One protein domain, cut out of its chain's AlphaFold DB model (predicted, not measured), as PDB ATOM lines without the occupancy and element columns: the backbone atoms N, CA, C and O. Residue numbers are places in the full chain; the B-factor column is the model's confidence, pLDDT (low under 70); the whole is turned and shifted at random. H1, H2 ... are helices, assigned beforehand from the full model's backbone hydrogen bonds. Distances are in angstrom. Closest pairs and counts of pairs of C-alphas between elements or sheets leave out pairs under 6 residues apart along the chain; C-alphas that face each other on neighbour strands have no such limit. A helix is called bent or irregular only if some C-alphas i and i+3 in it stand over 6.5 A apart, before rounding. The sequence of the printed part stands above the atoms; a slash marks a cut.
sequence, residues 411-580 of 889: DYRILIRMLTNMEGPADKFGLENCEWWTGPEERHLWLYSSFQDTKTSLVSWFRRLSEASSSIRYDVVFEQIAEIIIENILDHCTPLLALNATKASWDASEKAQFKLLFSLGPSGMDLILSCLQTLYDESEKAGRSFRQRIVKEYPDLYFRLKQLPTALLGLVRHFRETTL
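This is residues 411 to 580 of the 889 residues of an uncharacterized protein of Gymnopus androsaceus JB14 (UniProt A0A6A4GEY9). Three long helical pieces, H3, H4a and H6, run side by side as an up-and-down bundle, while the bent helix H8 folds back from H7 at one end of it. H8b, H4b, H5 and H1 make a second group of helices, and small H2 lies off at one end of the longest axis, touching no helix. The printed part has 170 residues with eight named helices, H1 to H8 in order, and no named strand; its class is all helix. It is compact, with a radius of gyration of the C-alphas of 17.4 A, yet elongated, spanning 56 by 34 by 25 A.

Start at H1, residues 411 to 419, which touches arm H8b, residues 565 to 578; the closest C-alphas, of Tyr 412 and Pro 565, are 5.0 A apart. Next comes H2, residues 428 to 433, apart from H3, residues 445 to 467. By its hydrogen bonds H4, residues 474 to 502, was assigned as one helix, but it is bent: C-alphas 492 and 495 are 7.2 A apart, and its arms are H4a, to 492, and H4b, from 495. H3 and H4a form a helical hairpin, closest at C-alphas of Leu 465 and Val 477, 6.3 A. H4b and H5, residues 508 to 517, form another, closest at C-alphas of Leu 499 and Glu 510, 6.9 A. H6, residues 525 to 541, touches H3 at a shallow tilt of 4 degrees, the same way, closest at C-alphas of Lys 455 and Cys 531, 5.4 A. H8, residues 555 to 578, was likewise assigned as one helix but is bent, C-alphas 562 and 565 being 6.9 A apart; its arms are H8a, to 562, and H8b. H7, residues 543 to 553, and H8a only just touch, with 3 pairs of C-alphas within 8 A, only at the corner, closest at Val 551 and Tyr 558, 5.8 A. Every O i to N i+4 pair is within hydrogen-bond range in H1, H2, H3, H4b, H5, H6, H8a and H8b; H4a has 13 of 15 and H7 6 of 7.

Find C-alpha 411 at (92.105, 28.901, 17.751), where H1 begins. H3 starts at (68.150, 14.959, 19.041) and runs 32.4 A; H4a measures 26.5 A, H6 24.3 A and H8b 19.9 A, ending at C-alpha 578, (75.970, 40.825, 20.291).

The farthest C-alphas, of Phe 429 and Ser 470, are 56.5 A apart. The printed part has no cut, and the link H2 to H3, 11 residues, is long. Its mean pLDDT is 85.2; residues 440 to 447 and 469 to 472 are under 70.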
ATOM      1  N   ASP A 411      93.512  28.495  17.743       84.75
ATOM      2  CA  ASP A 411      92.105  28.901  17.751       84.75
ATOM      3  C   ASP A 411      91.201  27.870  18.430       84.75
ATOM      4  O   ASP A 411      90.348  28.256  19.220       84.75
ATOM      5  N   TYR A 412      91.419  26.567  18.217       87.88
ATOM      6  CA  TYR A 412      90.636  25.517  18.877       87.88
ATOM      7  C   TYR A 412      90.766  25.557  20.411       87.88
ATOM      8  O   TYR A 412      89.787  25.382  21.138       87.88
ATOM      9  N   ARG A 413      91.965  25.858  20.926       85.88
ATOM     10  CA  ARG A 413      92.197  26.010  22.374       85.88
ATOM     11  C   ARG A 413      91.543  27.273  22.933       85.88
ATOM     12  O   ARG A 413      90.997  27.235  24.032       85.88
ATOM     13  N   ILE A 414      91.577  28.374  22.177       86.44
ATOM     14  CA  ILE A 414      90.881  29.619  22.535       86.44
ATOM     15  C   ILE A 414      89.361  29.402  22.515       86.44
ATOM     16  O   ILE A 414      88.675  29.871  23.414       86.44
ATOM     17  N   LEU A 415      88.850  28.655  21.536       90.19
ATOM     18  CA  LEU A 415      87.437  28.326  21.363       90.19
ATOM     19  C   LEU A 415      86.883  27.523  22.548       90.19
ATOM     20  O   LEU A 415      85.898  27.954  23.140       90.19
ATOM     21  N   ILE A 416      87.558  26.438  22.964       89.19
ATOM     22  CA  ILE A 416      87.203  25.716  24.203       89.19
ATOM     23  C   ILE A 416      87.189  26.680  25.395       89.19
ATOM     24  O   ILE A 416      86.216  26.714  26.147       89.19
ATOM     25  N   ARG A 417      88.248  27.482  25.574       86.00
ATOM     26  CA  ARG A 417      88.373  28.397  26.720       86.00
ATOM     27  C   ARG A 417      87.244  29.430  26.764       86.00
ATOM     28  O   ARG A 417      86.699  29.669  27.831       86.00
ATOM     29  N   MET A 418      86.881  30.009  25.618       88.12
ATOM     30  CA  MET A 418      85.816  31.015  25.520       88.12
ATOM     31  C   MET A 418      84.414  30.453  25.779       88.12
ATOM     32  O   MET A 418      83.550  31.235  26.166       88.12
ATOM     33  N   LEU A 419      84.206  29.144  25.580       89.88
ATOM     34  CA  LEU A 419      82.940  28.436  25.815       89.88
ATOM     35  C   LEU A 419      82.846  27.763  27.193       89.88
ATOM     36  O   LEU A 419      81.746  27.580  27.694       89.88
ATOM     37  N   THR A 420      83.972  27.426  27.833       87.06
ATOM     38  CA  THR A 420      84.006  26.636  29.088       87.06
ATOM     39  C   THR A 420      83.168  27.236  30.223       87.06
ATOM     40  O   THR A 420      82.665  26.496  31.064       87.06
ATOM     41  N   ASN A 421      83.033  28.563  30.255       84.88
ATOM     42  CA  ASN A 421      82.302  29.298  31.291       84.88
ATOM     43  C   ASN A 421      80.993  29.906  30.767       84.88
ATOM     44  O   ASN A 421      80.486  30.850  31.364       84.88
ATOM     45  N   MET A 422      80.483  29.428  29.628       90.25
ATOM     46  CA  MET A 422      79.197  29.866  29.094       90.25
ATOM     47  C   MET A 422      78.113  28.912  29.598       90.25
ATOM     48  O   MET A 422      78.050  27.761  29.170       90.25
ATOM     49  N   GLU A 423      77.292  29.373  30.540       86.50
ATOM     50  CA  GLU A 423      76.206  28.594  31.140       86.50
ATOM     51  C   GLU A 423      74.859  28.972  30.512       86.50
ATOM     52  O   GLU A 423      74.570  30.140  30.251       86.50
ATOM     53  N   GLY A 424      74.010  27.970  30.280       84.94
ATOM     54  CA  GLY A 424      72.633  28.187  29.853       84.94
ATOM     55  C   GLY A 424      71.697  28.567  31.006       84.94
ATOM     56  O   GLY A 424      72.079  28.557  32.183       84.94
ATOM     57  N   PRO A 425      70.417  28.840  30.709       82.50
ATOM     58  CA  PRO A 425      69.427  29.095  31.743       82.50
ATOM     59  C   PRO A 425      69.222  27.858  32.632       82.50
ATOM     60  O   PRO A 425      68.730  26.829  32.185       82.50
ATOM     61  N   ALA A 426      69.569  27.962  33.918       77.38
ATOM     62  CA  ALA A 426      69.348  26.886  34.897       77.38
ATOM     63  C   ALA A 426      67.860  26.558  35.175       77.38
ATOM     64  O   ALA A 426      67.556  25.610  35.895       77.38
ATOM     65  N   ASP A 427      66.935  27.357  34.648       81.25
ATOM     66  CA  ASP A 427      65.491  27.235  34.808       81.25
ATOM     67  C   ASP A 427      64.826  26.882  33.468       81.25
ATOM     68  O   ASP A 427      65.152  27.459  32.429       81.25
ATOM     69  N   LYS A 428      63.873  25.935  33.482       77.69
ATOM     70  CA  LYS A 428      63.242  25.438  32.245       77.69
ATOM     71  C   LYS A 428      62.515  26.543  31.461       77.69
ATOM     72  O   LYS A 428      62.543  26.537  30.236       77.69
ATOM     73  N   PHE A 429      61.949  27.532  32.151       78.25
ATOM     74  CA  PHE A 429      61.289  28.664  31.498       78.25
ATOM     75  C   PHE A 429      62.293  29.554  30.743       78.25
ATOM     76  O   PHE A 429      62.037  29.949  29.609       78.25
ATOM     77  N   GLY A 430      63.469  29.821  31.318       77.62
ATOM     78  CA  GLY A 430      64.574  30.474  30.622       77.62
ATOM     79  C   GLY A 430      65.071  29.676  29.413       77.62
ATOM     80  O   GLY A 430      65.288  30.268  28.359       77.62
ATOM     81  N   LEU A 431      65.186  28.346  29.530       76.56
ATOM     82  CA  LEU A 431      65.554  27.448  28.421       76.56
ATOM     83  C   LEU A 431      64.571  27.553  27.246       76.56
ATOM     84  O   LEU A 431      64.998  27.772  26.118       76.56
ATOM     85  N   GLU A 432      63.265  27.481  27.515       78.50
ATOM     86  CA  GLU A 432      62.203  27.612  26.502       78.50
ATOM     87  C   GLU A 432      62.232  28.967  25.760       78.50
ATOM     88  O   GLU A 432      61.767  29.056  24.622       78.50
ATOM     89  N   ASN A 433      62.811  30.009  26.372       78.75
ATOM     90  CA  ASN A 433      62.919  31.362  25.813       78.75
ATOM     91  C   ASN A 433      64.305  31.703  25.216       78.75
ATOM     92  O   ASN A 433      64.444  32.750  24.581       78.75
ATOM     93  N   CYS A 434      65.334  30.864  25.384       82.12
ATOM     94  CA  CYS A 434      66.692  31.146  24.902       82.12
ATOM     95  C   CYS A 434      66.999  30.421  23.588       82.12
ATOM     96  O   CYS A 434      67.615  29.359  23.580       82.12
ATOM     97  N   GLU A 435      66.635  31.050  22.464       82.69
ATOM     98  CA  GLU A 435      66.854  30.542  21.092       82.69
ATOM     99  C   GLU A 435      68.287  30.041  20.813       82.69
ATOM    100  O   GLU A 435      68.483  29.170  19.973       82.69
ATOM    101  N   TRP A 436      69.282  30.588  21.518       86.69
ATOM    102  CA  TRP A 436      70.710  30.325  21.332       86.69
ATOM    103  C   TRP A 436      71.285  29.200  22.213       86.69
ATOM    104  O   TRP A 436      72.468  28.891  22.066       86.69
ATOM    105  N   TRP A 437      70.516  28.585  23.121       86.31
ATOM    106  CA  TRP A 437      70.997  27.489  23.977       86.31
ATOM    107  C   TRP A 437      70.177  26.213  23.775       86.31
ATOM    108  O   TRP A 437      68.970  26.191  24.014       86.31
ATOM    109  N   THR A 438      70.831  25.120  23.387       80.50
ATOM    110  CA  THR A 438      70.169  23.839  23.118       80.50
ATOM    111  C   THR A 438      70.409  22.848  24.254       80.50
ATOM    112  O   THR A 438      71.490  22.283  24.440       80.50
ATOM    113  N   GLY A 439      69.356  22.642  25.052       71.50
ATOM    114  CA  GLY A 439      69.336  21.636  26.111       71.50
ATOM    115  C   GLY A 439      69.427  20.198  25.570       71.50
ATOM    116  O   GLY A 439      69.193  19.963  24.382       71.50
ATOM    117  N   PRO A 440      69.729  19.211  26.433       62.41
ATOM    118  CA  PRO A 440      69.906  17.811  26.030       62.41
ATOM    119  C   PRO A 440      68.620  17.111  25.545       62.41
ATOM    120  O   PRO A 440      68.702  16.013  25.005       62.41
ATOM    121  N   GLU A 441      67.442  17.713  25.743       59.06
ATOM    122  CA  GLU A 441      66.140  17.064  25.509       59.06
ATOM    123  C   GLU A 441      65.380  17.574  24.268       59.06
ATOM    124  O   GLU A 441      64.442  16.911  23.829       59.06
ATOM    125  N   GLU A 442      65.745  18.722  23.676       60.25
ATOM    126  CA  GLU A 442      64.887  19.403  22.689       60.25
ATOM    127  C   GLU A 442      65.576  19.795  21.366       60.25
ATOM    128  O   GLU A 442      66.754  20.145  21.307       60.25
ATOM    129  N   ARG A 443      64.773  19.765  20.289       55.47
ATOM    130  CA  ARG A 443      65.020  20.218  18.896       55.47
ATOM    131  C   ARG A 443      66.161  19.555  18.106       55.47
ATOM    132  O   ARG A 443      65.999  19.371  16.903       55.47
ATOM    133  N   HIS A 444      67.259  19.140  18.736       61.56
ATOM    134  CA  HIS A 444      68.479  18.691  18.042       61.56
ATOM    135  C   HIS A 444      68.854  17.222  18.304       61.56
ATOM    136  O   HIS A 444      69.985  16.825  18.047       61.56
ATOM    137  N   LEU A 445      67.909  16.384  18.749       62.72
ATOM    138  CA  LEU A 445      68.150  14.959  19.041       62.72
ATOM    139  C   LEU A 445      68.792  14.178  17.875       62.72
ATOM    140  O   LEU A 445      69.608  13.298  18.122       62.72
ATOM    141  N   TRP A 446      68.474  14.524  16.621       69.06
ATOM    142  CA  TRP A 446      69.045  13.880  15.428       69.06
ATOM    143  C   TRP A 446      70.510  14.279  15.161       69.06
ATOM    144  O   TRP A 446      71.313  13.445  14.748       69.06
ATOM    145  N   LEU A 447      70.875  15.535  15.453       69.50
ATOM    146  CA  LEU A 447      72.265  16.003  15.458       69.50
ATOM    147  C   LEU A 447      73.024  15.353  16.614       69.50
ATOM    148  O   LEU A 447      74.142  14.884  16.428       69.50
ATOM    149  N   TYR A 448      72.400  15.280  17.793       75.00
ATOM    150  CA  TYR A 448      72.974  14.648  18.973       75.00
ATOM    151  C   TYR A 448      73.304  13.171  18.729       75.00
ATOM    152  O   TYR A 448      74.426  12.757  19.018       75.00
ATOM    153  N   SER A 449      72.391  12.391  18.131       77.62
ATOM    154  CA  SER A 449      72.699  11.018  17.714       77.62
ATOM    155  C   SER A 449      73.781  10.988  16.632       77.62
ATOM    156  O   SER A 449      74.812  10.362  16.853       77.62
ATOM    157  N   SER A 450      73.629  11.736  15.529       81.06
ATOM    158  CA  SER A 450      74.603  11.743  14.420       81.06
ATOM    159  C   SER A 450      76.031  12.049  14.887       81.06
ATOM    160  O   SER A 450      76.948  11.279  14.599       81.06
ATOM    161  N   PHE A 451      76.244  13.108  15.672       83.31
ATOM    162  CA  PHE A 451      77.571  13.461  16.184       83.31
ATOM    163  C   PHE A 451      78.088  12.475  17.246       83.31
ATOM    164  O   PHE A 451      79.286  12.192  17.275       83.31
ATOM    165  N   GLN A 452      77.232  11.911  18.103       84.38
ATOM    166  CA  GLN A 452      77.660  10.927  19.108       84.38
ATOM    167  C   GLN A 452      78.014   9.567  18.472       84.38
ATOM    168  O   GLN A 452      79.009   8.938  18.857       84.38
ATOM    169  N   ASP A 453      77.268   9.147  17.450       87.12
ATOM    170  CA  ASP A 453      77.555   7.967  16.632       87.12
ATOM    171  C   ASP A 453      78.811   8.194  15.777       87.12
ATOM    172  O   ASP A 453      79.677   7.321  15.706       87.12
ATOM    173  N   THR A 454      78.992   9.401  15.233       87.31
ATOM    174  CA  THR A 454      80.217   9.849  14.544       87.31
ATOM    175  C   THR A 454      81.430   9.789  15.458       87.31
ATOM    176  O   THR A 454      82.443   9.191  15.102       87.31
ATOM    177  N   LYS A 455      81.336  10.341  16.670       88.88
ATOM    178  CA  LYS A 455      82.396  10.287  17.683       88.88
ATOM    179  C   LYS A 455      82.776   8.845  18.020       88.88
ATOM    180  O   LYS A 455      83.962   8.514  18.072       88.88
ATOM    181  N   THR A 456      81.781   7.983  18.210       88.88
ATOM    182  CA  THR A 456      81.982   6.555  18.502       88.88
ATOM    183  C   THR A 456      82.615   5.825  17.311       88.88
ATOM    184  O   THR A 456      83.543   5.029  17.486       88.88
ATOM    185  N   SER A 457      82.183   6.152  16.093       89.12
ATOM    186  CA  SER A 457      82.703   5.598  14.839       89.12
ATOM    187  C   SER A 457      84.141   6.032  14.569       89.12
ATOM    188  O   SER A 457      84.964   5.181  14.241       89.12
ATOM    189  N   LEU A 458      84.486   7.305  14.790       88.38
ATOM    190  CA  LEU A 458      85.859   7.810  14.692       88.38
ATOM    191  C   LEU A 458      86.793   7.037  15.629       88.38
ATOM    192  O   LEU A 458      87.799   6.508  15.164       88.38
ATOM    193  N   VAL A 459      86.450   6.886  16.916       90.06
ATOM    194  CA  VAL A 459      87.261   6.088  17.860       90.06
ATOM    195  C   VAL A 459      87.393   4.634  17.393       90.06
ATOM    196  O   VAL A 459      88.478   4.058  17.468       90.06
ATOM    197  N   SER A 460      86.319   4.036  16.870       90.25
ATOM    198  CA  SER A 460      86.338   2.665  16.344       90.25
ATOM    199  C   SER A 460      87.264   2.512  15.127       90.25
ATOM    200  O   SER A 460      88.070   1.580  15.077       90.25
ATOM    201  N   TRP A 461      87.210   3.441  14.170       90.00
ATOM    202  CA  TRP A 461      88.025   3.408  12.953       90.00
ATOM    203  C   TRP A 461      89.483   3.809  13.183       90.00
ATOM    204  O   TRP A 461      90.373   3.140  12.662       90.00
ATOM    205  N   PHE A 462      89.768   4.815  14.013       88.00
ATOM    206  CA  PHE A 462      91.142   5.136  14.413       88.00
ATOM    207  C   PHE A 462      91.788   4.000  15.213       88.00
ATOM    208  O   PHE A 462      92.963   3.691  15.006       88.00
ATOM    209  N   ARG A 463      91.015   3.305  16.058       88.19
ATOM    210  CA  ARG A 463      91.484   2.079  16.708       88.19
ATOM    211  C   ARG A 463      91.801   0.993  15.675       88.19
ATOM    212  O   ARG A 463      92.920   0.490  15.696       88.19
ATOM    213  N   ARG A 464      90.906   0.717  14.714       86.75
ATOM    214  CA  ARG A 464      91.178  -0.206  13.588       86.75
ATOM    215  C   ARG A 464      92.435   0.181  12.800       86.75
ATOM    216  O   ARG A 464      93.208  -0.702  12.455       86.75
ATOM    217  N   LEU A 465      92.673   1.473  12.565       84.56
ATOM    218  CA  LEU A 465      93.875   1.988  11.895       84.56
ATOM    219  C   LEU A 465      95.160   1.679  12.687       84.56
ATOM    220  O   LEU A 465      96.188   1.360  12.092       84.56
ATOM    221  N   SER A 466      95.103   1.743  14.022       83.56
ATOM    222  CA  SER A 466      96.219   1.366  14.907       83.56
ATOM    223  C   SER A 466      96.386  -0.151  15.085       83.56
ATOM    224  O   SER A 466      97.501  -0.623  15.285       83.56
ATOM    225  N   GLU A 467      95.295  -0.915  14.974       82.50
ATOM    226  CA  GLU A 467      95.249  -2.383  15.080       82.50
ATOM    227  C   GLU A 467      95.549  -3.092  13.737       82.50
ATOM    228  O   GLU A 467      95.625  -4.319  13.700       82.50
ATOM    229  N   ALA A 468      95.728  -2.355  12.631       75.69
ATOM    230  CA  ALA A 468      95.843  -2.878  11.263       75.69
ATOM    231  C   ALA A 468      97.180  -3.594  10.954       75.69
ATOM    232  O   ALA A 468      97.936  -3.207  10.063       75.69
ATOM    233  N   SER A 469      97.463  -4.704  11.636       55.94
ATOM    234  CA  SER A 469      98.590  -5.592  11.327       55.94
ATOM    235  C   SER A 469      98.370  -6.353  10.005       55.94
ATOM    236  O   SER A 469      97.916  -7.498   9.988       55.94
ATOM    237  N   SER A 470      98.689  -5.686   8.893       57.12
ATOM    238  CA  SER A 470      98.791  -6.174   7.501       57.12
ATOM    239  C   SER A 470      97.558  -6.783   6.811       57.12
ATOM    240  O   SER A 470      97.572  -6.883   5.588       57.12
ATOM    241  N   SER A 471      96.504  -7.188   7.523       57.88
ATOM    242  CA  SER A 471      95.335  -7.865   6.925       57.88
ATOM    243  C   SER A 471      94.264  -6.919   6.370       57.88
ATOM    244  O   SER A 471      93.579  -7.263   5.409       57.88
ATOM    245  N   ILE A 472      94.114  -5.727   6.952       68.25
ATOM    246  CA  ILE A 472      93.164  -4.702   6.502       68.25
ATOM    247  C   ILE A 472      93.924  -3.674   5.658       68.25
ATOM    248  O   ILE A 472      94.962  -3.166   6.084       68.25
ATOM    249  N   ARG A 473      93.401  -3.334   4.471       79.69
ATOM    250  CA  ARG A 473      93.963  -2.251   3.650       79.69
ATOM    251  C   ARG A 473      93.828  -0.923   4.394       79.69
ATOM    252  O   ARG A 473      92.714  -0.454   4.618       79.69
ATOM    253  N   TYR A 474      94.967  -0.318   4.733       80.38
ATOM    254  CA  TYR A 474      95.046   1.001   5.371       80.38
ATOM    255  C   TYR A 474      94.255   2.066   4.606       80.38
ATOM    256  O   TYR A 474      93.661   2.937   5.230       80.38
ATOM    257  N   ASP A 475      94.231   1.966   3.275       80.94
ATOM    258  CA  ASP A 475      93.534   2.888   2.374       80.94
ATOM    259  C   ASP A 475      92.026   2.920   2.662       80.94
ATOM    260  O   ASP A 475      91.475   3.984   2.895       80.94
ATOM    261  N   VAL A 476      91.392   1.750   2.800       84.19
ATOM    262  CA  VAL A 476      89.941   1.633   3.050       84.19
ATOM    263  C   VAL A 476      89.561   2.160   4.435       84.19
ATOM    264  O   VAL A 476      88.546   2.827   4.601       84.19
ATOM    265  N   VAL A 477      90.389   1.903   5.456       84.00
ATOM    266  CA  VAL A 477      90.180   2.479   6.799       84.00
ATOM    267  C   VAL A 477      90.315   4.003   6.765       84.00
ATOM    268  O   VAL A 477      89.631   4.705   7.506       84.00
ATOM    269  N   PHE A 478      91.193   4.517   5.909       84.31
ATOM    270  CA  PHE A 478      91.444   5.940   5.754       84.31
ATOM    271  C   PHE A 478      90.315   6.650   4.989       84.31
ATOM    272  O   PHE A 478      89.850   7.692   5.446       84.31
ATOM    273  N   GLU A 479      89.840   6.063   3.887       85.44
ATOM    274  CA  GLU A 479      88.665   6.502   3.116       85.44
ATOM    275  C   GLU A 479      87.440   6.634   4.030       85.44
ATOM    276  O   GLU A 479      86.853   7.708   4.119       85.44
ATOM    277  N   GLN A 480      87.144   5.603   4.828       88.44
ATOM    278  CA  GLN A 480      86.033   5.617   5.790       88.44
ATOM    279  C   GLN A 480      86.176   6.704   6.872       88.44
ATOM    280  O   GLN A 480      85.185   7.303   7.282       88.44
ATOM    281  N   ILE A 481      87.398   7.006   7.337       86.62
ATOM    282  CA  ILE A 481      87.627   8.132   8.261       86.62
ATOM    283  C   ILE A 481      87.387   9.474   7.548       86.62
ATOM    284  O   ILE A 481      86.812  10.380   8.152       86.62
ATOM    285  N   ALA A 482      87.799   9.616   6.286       86.56
ATOM    286  CA  ALA A 482      87.590  10.833   5.504       86.56
ATOM    287  C   ALA A 482      86.098  11.094   5.227       86.56
ATOM    288  O   ALA A 482      85.629  12.203   5.483       86.56
ATOM    289  N   GLU A 483      85.352  10.076   4.789       88.12
ATOM    290  CA  GLU A 483      83.899  10.122   4.561       88.12
ATOM    291  C   GLU A 483      83.145  10.548   5.828       88.12
ATOM    292  O   GLU A 483      82.429  11.549   5.812       88.12
ATOM    293  N   ILE A 484      83.407   9.886   6.965       88.06
ATOM    294  CA  ILE A 484      82.770  10.207   8.254       88.06
ATOM    295  C   ILE A 484      82.989  11.675   8.649       88.06
ATOM    296  O   ILE A 484      82.068  12.312   9.164       88.06
ATOM    297  N   ILE A 485      84.182  12.231   8.405       86.75
ATOM    298  CA  ILE A 485      84.476  13.641   8.695       86.75
ATOM    299  C   ILE A 485      83.740  14.582   7.730       86.75
ATOM    300  O   ILE A 485      83.273  15.636   8.165       86.75
ATOM    301  N   ILE A 486      83.643  14.239   6.443       87.06
ATOM    302  CA  ILE A 486      82.955  15.067   5.444       87.06
ATOM    303  C   ILE A 486      81.464  15.148   5.785       87.06
ATOM    304  O   ILE A 486      80.984  16.225   6.146       87.06
ATOM    305  N   GLU A 487      80.777  14.006   5.783       86.62
ATOM    306  CA  GLU A 487      79.319  13.931   5.920       86.62
ATOM    307  C   GLU A 487      78.848  14.441   7.292       86.62
ATOM    308  O   GLU A 487      77.934  15.260   7.402       86.62
ATOM    309  N   ASN A 488      79.497  13.995   8.374       83.50
ATOM    310  CA  ASN A 488      78.972  14.205   9.724       83.50
ATOM    311  C   ASN A 488      79.569  15.421  10.445       83.50
ATOM    312  O   ASN A 488      78.950  15.929  11.373       83.50
ATOM    313  N   ILE A 489      80.746  15.918  10.040       86.75
ATOM    314  CA  ILE A 489      81.351  17.113  10.656       86.75
ATOM    315  C   ILE A 489      81.324  18.299   9.693       86.75
ATOM    316  O   ILE A 489      80.830  19.368  10.059       86.75
ATOM    317  N   LEU A 490      81.859  18.158   8.478       88.25
ATOM    318  CA  LEU A 490      82.044  19.305   7.590       88.25
ATOM    319  C   LEU A 490      80.753  19.787   6.943       88.25
ATOM    320  O   LEU A 490      80.556  21.000   6.896       88.25
ATOM    321  N   ASP A 491      79.873  18.908   6.477       87.38
ATOM    322  CA  ASP A 491      78.636  19.345   5.818       87.38
ATOM    323  C   ASP A 491      77.677  19.984   6.831       87.38
ATOM    324  O   ASP A 491      77.181  21.089   6.610       87.38
ATOM    325  N   HIS A 492      77.572  19.391   8.024       84.06
ATOM    326  CA  HIS A 492      76.870  19.965   9.175       84.06
ATOM    327  C   HIS A 492      77.439  21.329   9.620       84.06
ATOM    328  O   HIS A 492      76.685  22.224  10.003       84.06
ATOM    329  N   CYS A 493      78.759  21.534   9.537       88.50
ATOM    330  CA  CYS A 493      79.387  22.819   9.867       88.50
ATOM    331  C   CYS A 493      79.462  23.810   8.690       88.50
ATOM    332  O   CYS A 493      79.762  24.983   8.913       88.50
ATOM    333  N   THR A 494      79.213  23.399   7.443       91.00
ATOM    334  CA  THR A 494      79.410  24.249   6.252       91.00
ATOM    335  C   THR A 494      78.557  25.530   6.270       91.00
ATOM    336  O   THR A 494      79.108  26.593   5.968       91.00
ATOM    337  N   PRO A 495      77.283  25.520   6.717       88.69
ATOM    338  CA  PRO A 495      76.515  26.751   6.933       88.69
ATOM    339  C   PRO A 495      77.165  27.718   7.943       88.69
ATOM    340  O   PRO A 495      77.161  28.930   7.735       88.69
ATOM    341  N   LEU A 496      77.796  27.196   9.003       87.88
ATOM    342  CA  LEU A 496      78.521  27.994  10.001       87.88
ATOM    343  C   LEU A 496      79.826  28.582   9.431       87.88
ATOM    344  O   LEU A 496      80.179  29.722   9.747       87.88
ATOM    345  N   LEU A 497      80.525  27.841   8.558       89.38
ATOM    346  CA  LEU A 497      81.688  28.354   7.819       89.38
ATOM    347  C   LEU A 497      81.297  29.545   6.931       89.38
ATOM    348  O   LEU A 497      81.978  30.573   6.957       89.38
ATOM    349  N   ALA A 498      80.191  29.414   6.189       90.94
ATOM    350  CA  ALA A 498      79.673  30.453   5.301       90.94
ATOM    351  C   ALA A 498      79.271  31.719   6.078       90.94
ATOM    352  O   ALA A 498      79.766  32.803   5.768       90.94
ATOM    353  N   LEU A 499      78.475  31.577   7.145       89.12
ATOM    354  CA  LEU A 499      78.075  32.697   8.007       89.12
ATOM    355  C   LEU A 499      79.281  33.452   8.584       89.12
ATOM    356  O   LEU A 499      79.306  34.683   8.585       89.12
ATOM    357  N   ASN A 500      80.324  32.752   9.044       91.31
ATOM    358  CA  ASN A 500      81.517  33.427   9.564       91.31
ATOM    359  C   ASN A 500      82.253  34.262   8.496       91.31
ATOM    360  O   ASN A 500      82.890  35.257   8.854       91.31
ATOM    361  N   ALA A 501      82.189  33.877   7.218       88.19
ATOM    362  CA  ALA A 501      82.842  34.613   6.135       88.19
ATOM    363  C   ALA A 501      82.167  35.969   5.850       88.19
ATOM    364  O   ALA A 501      82.859  36.926   5.506       88.19
ATOM    365  N   THR A 502      80.848  36.078   6.042       88.88
ATOM    366  CA  THR A 502      80.057  37.280   5.712       88.88
ATOM    367  C   THR A 502      79.775  38.213   6.897       88.88
ATOM    368  O   THR A 502      79.280  39.322   6.708       88.88
ATOM    369  N   LYS A 503      80.133  37.825   8.130       87.81
ATOM    370  CA  LYS A 503      79.752  38.518   9.383       87.81
ATOM    371  C   LYS A 503      80.116  40.000   9.519       87.81
ATOM    372  O   LYS A 503      79.591  40.670  10.402       87.81
ATOM    373  N   ALA A 504      81.006  40.521   8.675       84.00
ATOM    374  CA  ALA A 504      81.305  41.952   8.621       84.00
ATOM    375  C   ALA A 504      80.132  42.791   8.069       84.00
ATOM    376  O   ALA A 504      80.093  44.000   8.289       84.00
ATOM    377  N   SER A 505      79.188  42.162   7.361       89.06
ATOM    378  CA  SER A 505      78.110  42.828   6.626       89.06
ATOM    379  C   SER A 505      76.739  42.155   6.777       89.06
ATOM    380  O   SER A 505      75.881  42.392   5.932       89.06
ATOM    381  N   TRP A 506      76.525  41.332   7.816       92.56
ATOM    382  CA  TRP A 506      75.310  40.510   7.934       92.56
ATOM    383  C   TRP A 506      74.016  41.305   7.758       92.56
ATOM    384  O   TRP A 506      73.775  42.283   8.477       92.56
ATOM    385  N   ASP A 507      73.148  40.835   6.866       91.88
ATOM    386  CA  ASP A 507      71.818  41.402   6.641       91.88
ATOM    387  C   ASP A 507      70.799  40.946   7.719       91.88
ATOM    388  O   ASP A 507      71.168  40.684   8.871       91.88
ATOM    389  N   ALA A 508      69.496  40.952   7.414       89.25
ATOM    390  CA  ALA A 508      68.457  40.434   8.312       89.25
ATOM    391  C   ALA A 508      68.250  38.908   8.188       89.25
ATOM    392  O   ALA A 508      67.883  38.260   9.170       89.25
ATOM    393  N   SER A 509      68.505  38.338   7.008       91.31
ATOM    394  CA  SER A 509      68.416  36.907   6.712       91.31
ATOM    395  C   SER A 509      69.572  36.145   7.359       91.31
ATOM    396  O   SER A 509      69.349  35.166   8.067       91.31
ATOM    397  N   GLU A 510      70.802  36.640   7.229       89.94
ATOM    398  CA  GLU A 510      72.000  36.034   7.821       89.94
ATOM    399  C   GLU A 510      71.950  36.044   9.353       89.94
ATOM    400  O   GLU A 510      72.344  35.072   9.991       89.94
ATOM    401  N   LYS A 511      71.363  37.083   9.963       87.75
ATOM    402  CA  LYS A 511      71.096  37.118  11.413       87.75
ATOM    403  C   LYS A 511      70.038  36.098  11.844       87.75
ATOM    404  O   LYS A 511      70.165  35.520  12.922       87.75
ATOM    405  N   ALA A 512      69.018  35.854  11.021       85.75
ATOM    406  CA  ALA A 512      68.029  34.807  11.274       85.75
ATOM    407  C   ALA A 512      68.632  33.400  11.093       85.75
ATOM    408  O   ALA A 512      68.395  32.525  11.922       85.75
ATOM    409  N   GLN A 513      69.472  33.195  10.074       86.69
ATOM    410  CA  GLN A 513      70.229  31.954   9.878       86.69
ATOM    411  C   GLN A 513      71.216  31.703  11.021       86.69
ATOM    412  O   GLN A 513      71.287  30.585  11.520       86.69
ATOM    413  N   PHE A 514      71.925  32.732  11.492       88.81
ATOM    414  CA  PHE A 514      72.791  32.630  12.664       88.81
ATOM    415  C   PHE A 514      72.006  32.176  13.899       88.81
ATOM    416  O   PHE A 514      72.388  31.183  14.508       88.81
ATOM    417  N   LYS A 515      70.868  32.814  14.213       85.69
ATOM    418  CA  LYS A 515      69.974  32.376  15.303       85.69
ATOM    419  C   LYS A 515      69.464  30.936  15.154       85.69
ATOM    420  O   LYS A 515      69.235  30.276  16.158       85.69
ATOM    421  N   LEU A 516      69.251  30.469  13.923       82.88
ATOM    422  CA  LEU A 516      68.736  29.127  13.634       82.88
ATOM    423  C   LEU A 516      69.814  28.031  13.719       82.88
ATOM    424  O   LEU A 516      69.502  26.888  14.045       82.88
ATOM    425  N   LEU A 517      71.063  28.363  13.380       84.94
ATOM    426  CA  LEU A 517      72.153  27.398  13.188       84.94
ATOM    427  C   LEU A 517      73.184  27.411  14.323       84.94
ATOM    428  O   LEU A 517      73.787  26.379  14.615       84.94
ATOM    429  N   PHE A 518      73.411  28.558  14.963       89.50
ATOM    430  CA  PHE A 518      74.349  28.690  16.072       89.50
ATOM    431  C   PHE A 518      73.631  28.463  17.404       89.50
ATOM    432  O   PHE A 518      72.863  29.308  17.861       89.50
ATOM    433  N   SER A 519      73.929  27.338  18.054       89.44
ATOM    434  CA  SER A 519      73.479  27.058  19.419       89.44
ATOM    435  C   SER A 519      74.627  26.640  20.331       89.44
ATOM    436  O   SER A 519      75.582  25.981  19.913       89.44
ATOM    437  N   LEU A 520      74.533  27.042  21.592       89.81
ATOM    438  CA  LEU A 520      75.467  26.723  22.666       89.81
ATOM    439  C   LEU A 520      74.924  25.600  23.555       89.81
ATOM    440  O   LEU A 520      73.723  25.329  23.566       89.81
ATOM    441  N   GLY A 521      75.818  24.976  24.321       87.69
ATOM    442  CA  GLY A 521      75.474  23.918  25.263       87.69
ATOM    443  C   GLY A 521      75.546  22.496  24.688       87.69
ATOM    444  O   GLY A 521      76.031  22.295  23.565       87.69
ATOM    445  N   PRO A 522      75.061  21.495  25.455       84.00
ATOM    446  CA  PRO A 522      75.343  20.072  25.230       84.00
ATOM    447  C   PRO A 522      74.903  19.505  23.876       84.00
ATOM    448  O   PRO A 522      75.510  18.546  23.402       84.00
ATOM    449  N   SER A 523      73.866  20.082  23.265       81.75
ATOM    450  CA  SER A 523      73.323  19.657  21.965       81.75
ATOM    451  C   SER A 523      73.801  20.513  20.784       81.75
ATOM    452  O   SER A 523      73.441  20.230  19.642       81.75
ATOM    453  N   GLY A 524      74.592  21.559  21.049       87.56
ATOM    454  CA  GLY A 524      75.082  22.529  20.070       87.56
ATOM    455  C   GLY A 524      76.608  22.523  19.975       87.56
ATOM    456  O   GLY A 524      77.230  21.511  19.652       87.56
ATOM    457  N   MET A 525      77.240  23.663  20.256       89.88
ATOM    458  CA  MET A 525      78.696  23.826  20.158       89.88
ATOM    459  C   MET A 525      79.513  22.793  20.953       89.88
ATOM    460  O   MET A 525      80.559  22.365  20.460       89.88
ATOM    461  N   ASP A 526      79.061  22.342  22.127       88.56
ATOM    462  CA  ASP A 526      79.825  21.390  22.953       88.56
ATOM    463  C   ASP A 526      79.964  20.021  22.272       88.56
ATOM    464  O   ASP A 526      81.011  19.375  22.349       88.56
ATOM    465  N   LEU A 527      78.920  19.603  21.554       86.94
ATOM    466  CA  LEU A 527      78.855  18.371  20.771       86.94
ATOM    467  C   LEU A 527      79.839  18.415  19.590       86.94
ATOM    468  O   LEU A 527      80.634  17.487  19.407       86.94
ATOM    469  N   ILE A 528      79.862  19.532  18.855       89.88
ATOM    470  CA  ILE A 528      80.811  19.780  17.757       89.88
ATOM    471  C   ILE A 528      82.251  19.781  18.297       89.88
ATOM    472  O   ILE A 528      83.125  19.098  17.756       89.88
ATOM    473  N   LEU A 529      82.511  20.486  19.405       90.81
ATOM    474  CA  LEU A 529      83.834  20.519  20.037       90.81
ATOM    475  C   LEU A 529      84.277  19.157  20.566       90.81
ATOM    476  O   LEU A 529      85.449  18.818  20.420       90.81
ATOM    477  N   SER A 530      83.363  18.376  21.137       90.00
ATOM    478  CA  SER A 530      83.575  17.001  21.600       90.00
ATOM    479  C   SER A 530      84.003  16.073  20.453       90.00
ATOM    480  O   SER A 530      84.915  15.253  20.622       90.00
ATOM    481  N   CYS A 531      83.416  16.239  19.266       89.38
ATOM    482  CA  CYS A 531      83.802  15.495  18.066       89.38
ATOM    483  C   CYS A 531      85.163  15.951  17.523       89.38
ATOM    484  O   CYS A 531      86.014  15.110  17.235       89.38
ATOM    485  N   LEU A 532      85.424  17.262  17.477       90.19
ATOM    486  CA  LEU A 532      86.729  17.806  17.078       90.19
ATOM    487  C   LEU A 532      87.858  17.424  18.051       90.19
ATOM    488  O   LEU A 532      88.952  17.102  17.596       90.19
ATOM    489  N   GLN A 533      87.598  17.378  19.364       91.12
ATOM    490  CA  GLN A 533      88.566  16.918  20.372       91.12
ATOM    491  C   GLN A 533      88.954  15.467  20.085       91.12
ATOM    492  O   GLN A 533      90.134  15.140  20.025       91.12
ATOM    493  N   THR A 534      87.949  14.625  19.829       90.00
ATOM    494  CA  THR A 534      88.133  13.208  19.501       90.00
ATOM    495  C   THR A 534      88.928  13.042  18.205       90.00
ATOM    496  O   THR A 534      89.927  12.329  18.187       90.00
ATOM    497  N   LEU A 535      88.557  13.754  17.135       89.44
ATOM    498  CA  LEU A 535      89.287  13.740  15.867       89.44
ATOM    499  C   LEU A 535      90.754  14.168  16.043       89.44
ATOM    500  O   LEU A 535      91.654  13.546  15.476       89.44
ATOM    501  N   TYR A 536      91.023  15.209  16.832       89.00
ATOM    502  CA  TYR A 536      92.384  15.687  17.075       89.00
ATOM    503  C   TYR A 536      93.201  14.733  17.956       89.00
ATOM    504  O   TYR A 536      94.346  14.452  17.606       89.00
ATOM    505  N   ASP A 537      92.631  14.175  19.026       88.75
ATOM    506  CA  ASP A 537      93.335  13.227  19.901       88.75
ATOM    507  C   ASP A 537      93.622  11.895  19.190       88.75
ATOM    508  O   ASP A 537      94.740  11.377  19.269       88.75
ATOM    509  N   GLU A 538      92.652  11.341  18.453       89.25
ATOM    510  CA  GLU A 538      92.860  10.098  17.702       89.25
ATOM    511  C   GLU A 538      93.801  10.294  16.499       89.25
ATOM    512  O   GLU A 538      94.681   9.464  16.265       89.25
ATOM    513  N   SER A 539      93.724  11.428  15.789       85.88
ATOM    514  CA  SER A 539      94.699  11.748  14.731       85.88
ATOM    515  C   SER A 539      96.095  12.095  15.265       85.88
ATOM    516  O   SER A 539      97.076  11.956  14.525       85.88
ATOM    517  N   GLU A 540      96.230  12.509  16.533       87.00
ATOM    518  CA  GLU A 540      97.532  12.640  17.195       87.00
ATOM    519  C   GLU A 540      98.141  11.254  17.462       87.00
ATOM    520  O   GLU A 540      99.279  11.012  17.031       87.00
ATOM    521  N   LYS A 541      97.358  10.328  18.043       86.75
ATOM    522  CA  LYS A 541      97.726   8.913  18.279       86.75
ATOM    523  C   LYS A 541      98.061   8.152  16.992       86.75
ATOM    524  O   LYS A 541      99.025   7.394  16.981       86.75
ATOM    525  N   ALA A 542      97.333   8.400  15.899       85.25
ATOM    526  CA  ALA A 542      97.574   7.802  14.579       85.25
ATOM    527  C   ALA A 542      98.919   8.210  13.927       85.25
ATOM    528  O   ALA A 542      99.278   7.704  12.864       85.25
ATOM    529  N   GLY A 543      99.684   9.109  14.557       86.12
ATOM    530  CA  GLY A 543     101.062   9.415  14.177       86.12
ATOM    531  C   GLY A 543     101.215  10.353  12.972       86.12
ATOM    532  O   GLY A 543     100.250  10.809  12.359       86.12
ATOM    533  N   ARG A 544     102.472  10.690  12.643       85.19
ATOM    534  CA  ARG A 544     102.795  11.653  11.570       85.19
ATOM    535  C   ARG A 544     102.309  11.184  10.185       85.19
ATOM    536  O   ARG A 544     101.897  12.023   9.392       85.19
ATOM    537  N   SER A 545     102.314   9.875   9.921       83.31
ATOM    538  CA  SER A 545     101.954   9.268   8.630       83.31
ATOM    539  C   SER A 545     100.498   9.524   8.233       83.31
ATOM    540  O   SER A 545     100.254  10.045   7.147       83.31
ATOM    541  N   PHE A 546      99.536   9.247   9.122       86.00
ATOM    542  CA  PHE A 546      98.114   9.555   8.903       86.00
ATOM    543  C   PHE A 546      97.905  11.037   8.555       86.00
ATOM    544  O   PHE A 546      97.185  11.385   7.621       86.00
ATOM    545  N   ARG A 547      98.595  11.922   9.282       85.62
ATOM    546  CA  ARG A 547      98.466  13.373   9.127       85.62
ATOM    547  C   ARG A 547      99.058  13.876   7.806       85.62
ATOM    548  O   ARG A 547      98.412  14.660   7.119       85.62
ATOM    549  N   GLN A 548     100.228  13.373   7.406       88.00
ATOM    550  CA  GLN A 548     100.810  13.628   6.080       88.00
ATOM    551  C   GLN A 548      99.912  13.104   4.950       88.00
ATOM    552  O   GLN A 548      99.766  13.773   3.928       88.00
ATOM    553  N   ARG A 549      99.273  11.944   5.149       88.19
ATOM    554  CA  ARG A 549      98.350  11.353   4.178       88.19
ATOM    555  C   ARG A 549      97.098  12.212   3.971       88.19
ATOM    556  O   ARG A 549      96.752  12.456   2.821       88.19
ATOM    557  N   ILE A 550      96.504  12.770   5.038       86.94
ATOM    558  CA  ILE A 550      95.369  13.711   4.916       86.94
ATOM    559  C   ILE A 550      95.760  14.905   4.035       86.94
ATOM    560  O   ILE A 550      95.038  15.231   3.100       86.94
ATOM    561  N   VAL A 551      96.916  15.529   4.288       89.06
ATOM    562  CA  VAL A 551      97.367  16.700   3.511       89.06
ATOM    563  C   VAL A 551      97.607  16.366   2.037       89.06
ATOM    564  O   VAL A 551      97.312  17.188   1.174       89.06
ATOM    565  N   LYS A 552      98.169  15.187   1.752       90.50
ATOM    566  CA  LYS A 552      98.573  14.787   0.400       90.50
ATOM    567  C   LYS A 552      97.401  14.316  -0.463       90.50
ATOM    568  O   LYS A 552      97.358  14.645  -1.642       90.50
ATOM    569  N   GLU A 553      96.512  13.502   0.099       91.12
ATOM    570  CA  GLU A 553      95.468  12.796  -0.660       91.12
ATOM    571  C   GLU A 553      94.100  13.488  -0.555       91.12
ATOM    572  O   GLU A 553      93.289  13.357  -1.466       91.12
ATOM    573  N   TYR A 554      93.865  14.292   0.493       89.88
ATOM    574  CA  TYR A 554      92.606  15.013   0.717       89.88
ATOM    575  C   TYR A 554      92.866  16.482   1.132       89.88
ATOM    576  O   TYR A 554      92.495  16.903   2.237       89.88
ATOM    577  N   PRO A 555      93.514  17.298   0.273       90.25
ATOM    578  CA  PRO A 555      93.906  18.670   0.608       90.25
ATOM    579  C   PRO A 555      92.719  19.580   0.971       90.25
ATOM    580  O   PRO A 555      92.848  20.410   1.872       90.25
ATOM    581  N   ASP A 556      91.551  19.395   0.351       88.69
ATOM    582  CA  ASP A 556      90.349  20.198   0.632       88.69
ATOM    583  C   ASP A 556      89.726  19.860   1.997       88.69
ATOM    584  O   ASP A 556      89.337  20.755   2.753       88.69
ATOM    585  N   LEU A 557      89.702  18.571   2.357       88.62
ATOM    586  CA  LEU A 557      89.321  18.083   3.689       88.62
ATOM    587  C   LEU A 557      90.253  18.669   4.756       88.62
ATOM    588  O   LEU A 557      89.787  19.207   5.763       88.62
ATOM    589  N   TYR A 558      91.568  18.637   4.511       88.62
ATOM    590  CA  TYR A 558      92.556  19.272   5.381       88.62
ATOM    591  C   TYR A 558      92.306  20.779   5.541       88.62
ATOM    592  O   TYR A 558      92.312  21.294   6.663       88.62
ATOM    593  N   PHE A 559      92.069  21.487   4.435       88.31
ATOM    594  CA  PHE A 559      91.843  22.929   4.428       88.31
ATOM    595  C   PHE A 559      90.575  23.312   5.206       88.31
ATOM    596  O   PHE A 559      90.646  24.162   6.099       88.31
ATOM    597  N   ARG A 560      89.450  22.624   4.965       88.19
ATOM    598  CA  ARG A 560      88.198  22.814   5.719       88.19
ATOM    599  C   ARG A 560      88.373  22.510   7.214       88.19
ATOM    600  O   ARG A 560      88.006  23.339   8.045       88.19
ATOM    601  N   LEU A 561      89.009  21.389   7.574       86.88
ATOM    602  CA  LEU A 561      89.311  21.036   8.974       86.88
ATOM    603  C   LEU A 561      90.202  22.064   9.684       86.88
ATOM    604  O   LEU A 561      90.063  22.270  10.892       86.88
ATOM    605  N   LYS A 562      91.120  22.701   8.951       87.50
ATOM    606  CA  LYS A 562      91.998  23.760   9.460       87.50
ATOM    607  C   LYS A 562      91.247  25.078   9.670       87.50
ATOM    608  O   LYS A 562      91.510  25.760  10.657       87.50
ATOM    609  N   GLN A 563      90.324  25.427   8.772       89.12
ATOM    610  CA  GLN A 563      89.491  26.631   8.885       89.12
ATOM    611  C   GLN A 563      88.419  26.525   9.979       89.12
ATOM    612  O   GLN A 563      88.078  27.538  10.592       89.12
ATOM    613  N   LEU A 564      87.891  25.324  10.236       90.69
ATOM    614  CA  LEU A 564      86.713  25.127  11.083       90.69
ATOM    615  C   LEU A 564      86.849  25.716  12.507       90.69
ATOM    616  O   LEU A 564      85.979  26.503  12.880       90.69
ATOM    617  N   PRO A 565      87.925  25.480  13.289       91.75
ATOM    618  CA  PRO A 565      88.077  26.127  14.596       91.75
ATOM    619  C   PRO A 565      88.152  27.654  14.525       91.75
ATOM    620  O   PRO A 565      87.606  28.329  15.393       91.75
ATOM    621  N   THR A 566      88.801  28.209  13.497       90.75
ATOM    622  CA  THR A 566      88.914  29.660  13.287       90.75
ATOM    623  C   THR A 566      87.552  30.277  12.959       90.75
ATOM    624  O   THR A 566      87.228  31.356  13.459       90.75
ATOM    625  N   ALA A 567      86.728  29.583  12.168       91.31
ATOM    626  CA  ALA A 567      85.374  30.014  11.835       91.31
ATOM    627  C   ALA A 567      84.426  29.938  13.042       91.31
ATOM    628  O   ALA A 567      83.758  30.922  13.353       91.31
ATOM    629  N   LEU A 568      84.434  28.822  13.778       93.25
ATOM    630  CA  LEU A 568      83.638  28.653  14.998       93.25
ATOM    631  C   LEU A 568      84.039  29.667  16.085       93.25
ATOM    632  O   LEU A 568      83.173  30.314  16.670       93.25
ATOM    633  N   LEU A 569      85.340  29.903  16.295       92.19
ATOM    634  CA  LEU A 569      85.847  30.983  17.156       92.19
ATOM    635  C   LEU A 569      85.395  32.364  16.673       92.19
ATOM    636  O   LEU A 569      85.114  33.257  17.473       92.19
ATOM    637  N   GLY A 570      85.306  32.540  15.358       91.88
ATOM    638  CA  GLY A 570      84.788  33.741  14.736       91.88
ATOM    639  C   GLY A 570      83.293  33.981  14.980       91.88
ATOM    640  O   GLY A 570      82.917  35.150  15.095       91.88
ATOM    641  N   LEU A 571      82.479  32.928  15.097       93.62
ATOM    642  CA  LEU A 571      81.063  33.005  15.480       93.62
ATOM    643  C   LEU A 571      80.881  33.200  16.989       93.62
ATOM    644  O   LEU A 571      80.104  34.057  17.392       93.62
ATOM    645  N   VAL A 572      81.636  32.482  17.828       93.94
ATOM    646  CA  VAL A 572      81.580  32.643  19.296       93.94
ATOM    647  C   VAL A 572      81.986  34.059  19.716       93.94
ATOM    648  O   VAL A 572      81.373  34.622  20.618       93.94
ATOM    649  N   ARG A 573      82.957  34.685  19.033       91.88
ATOM    650  CA  ARG A 573      83.254  36.119  19.216       91.88
ATOM    651  C   ARG A 573      82.053  36.999  18.874       91.88
ATOM    652  O   ARG A 573      81.637  37.776  19.721       91.88
ATOM    653  N   HIS A 574      81.444  36.809  17.701       91.38
ATOM    654  CA  HIS A 574      80.273  37.589  17.293       91.38
ATOM    655  C   HIS A 574      79.084  37.425  18.258       91.38
ATOM    656  O   HIS A 574      78.475  38.416  18.658       91.38
ATOM    657  N   PHE A 575      78.789  36.197  18.702       93.50
ATOM    658  CA  PHE A 575      77.781  35.941  19.735       93.50
ATOM    659  C   PHE A 575      78.070  36.755  20.998       93.50
ATOM    660  O   PHE A 575      77.202  37.438  21.524       93.50
ATOM    661  N   ARG A 576      79.317  36.724  21.474       91.06
ATOM    662  CA  ARG A 576      79.723  37.415  22.699       91.06
ATOM    663  C   ARG A 576      79.804  38.940  22.568       91.06
ATOM    664  O   ARG A 576      79.788  39.616  23.592       91.06
ATOM    665  N   GLU A 577      79.882  39.456  21.344       89.06
ATOM    666  CA  GLU A 577      79.799  40.880  20.996       89.06
ATOM    667  C   GLU A 577      78.342  41.372  20.859       89.06
ATOM    668  O   GLU A 577      78.084  42.558  21.056       89.06
ATOM    669  N   THR A 578      77.390  40.484  20.539       88.38
ATOM    670  CA  THR A 578      75.970  40.825  20.291       88.38
ATOM    671  C   THR A 578      75.015  40.472  21.435       88.38
ATOM    672  O   THR A 578      74.037  41.188  21.643       88.38
ATOM    673  N   THR A 579      75.289  39.407  22.188       89.88
ATOM    674  CA  THR A 579      74.481  38.944  23.328       89.88
ATOM    675  C   THR A 579      74.944  39.601  24.628       89.88
ATOM    676  O   THR A 579      76.147  39.743  24.869       89.88
ATOM    677  N   LEU A 580      74.012  39.985  25.509       88.25
ATOM    678  CA  LEU A 580      74.371  40.613  26.783       88.25
ATOM    679  C   LEU A 580      75.075  39.605  27.698       88.25
ATOM    680  O   LEU A 580      74.549  38.536  27.986       88.25
TER     681      LEU A 580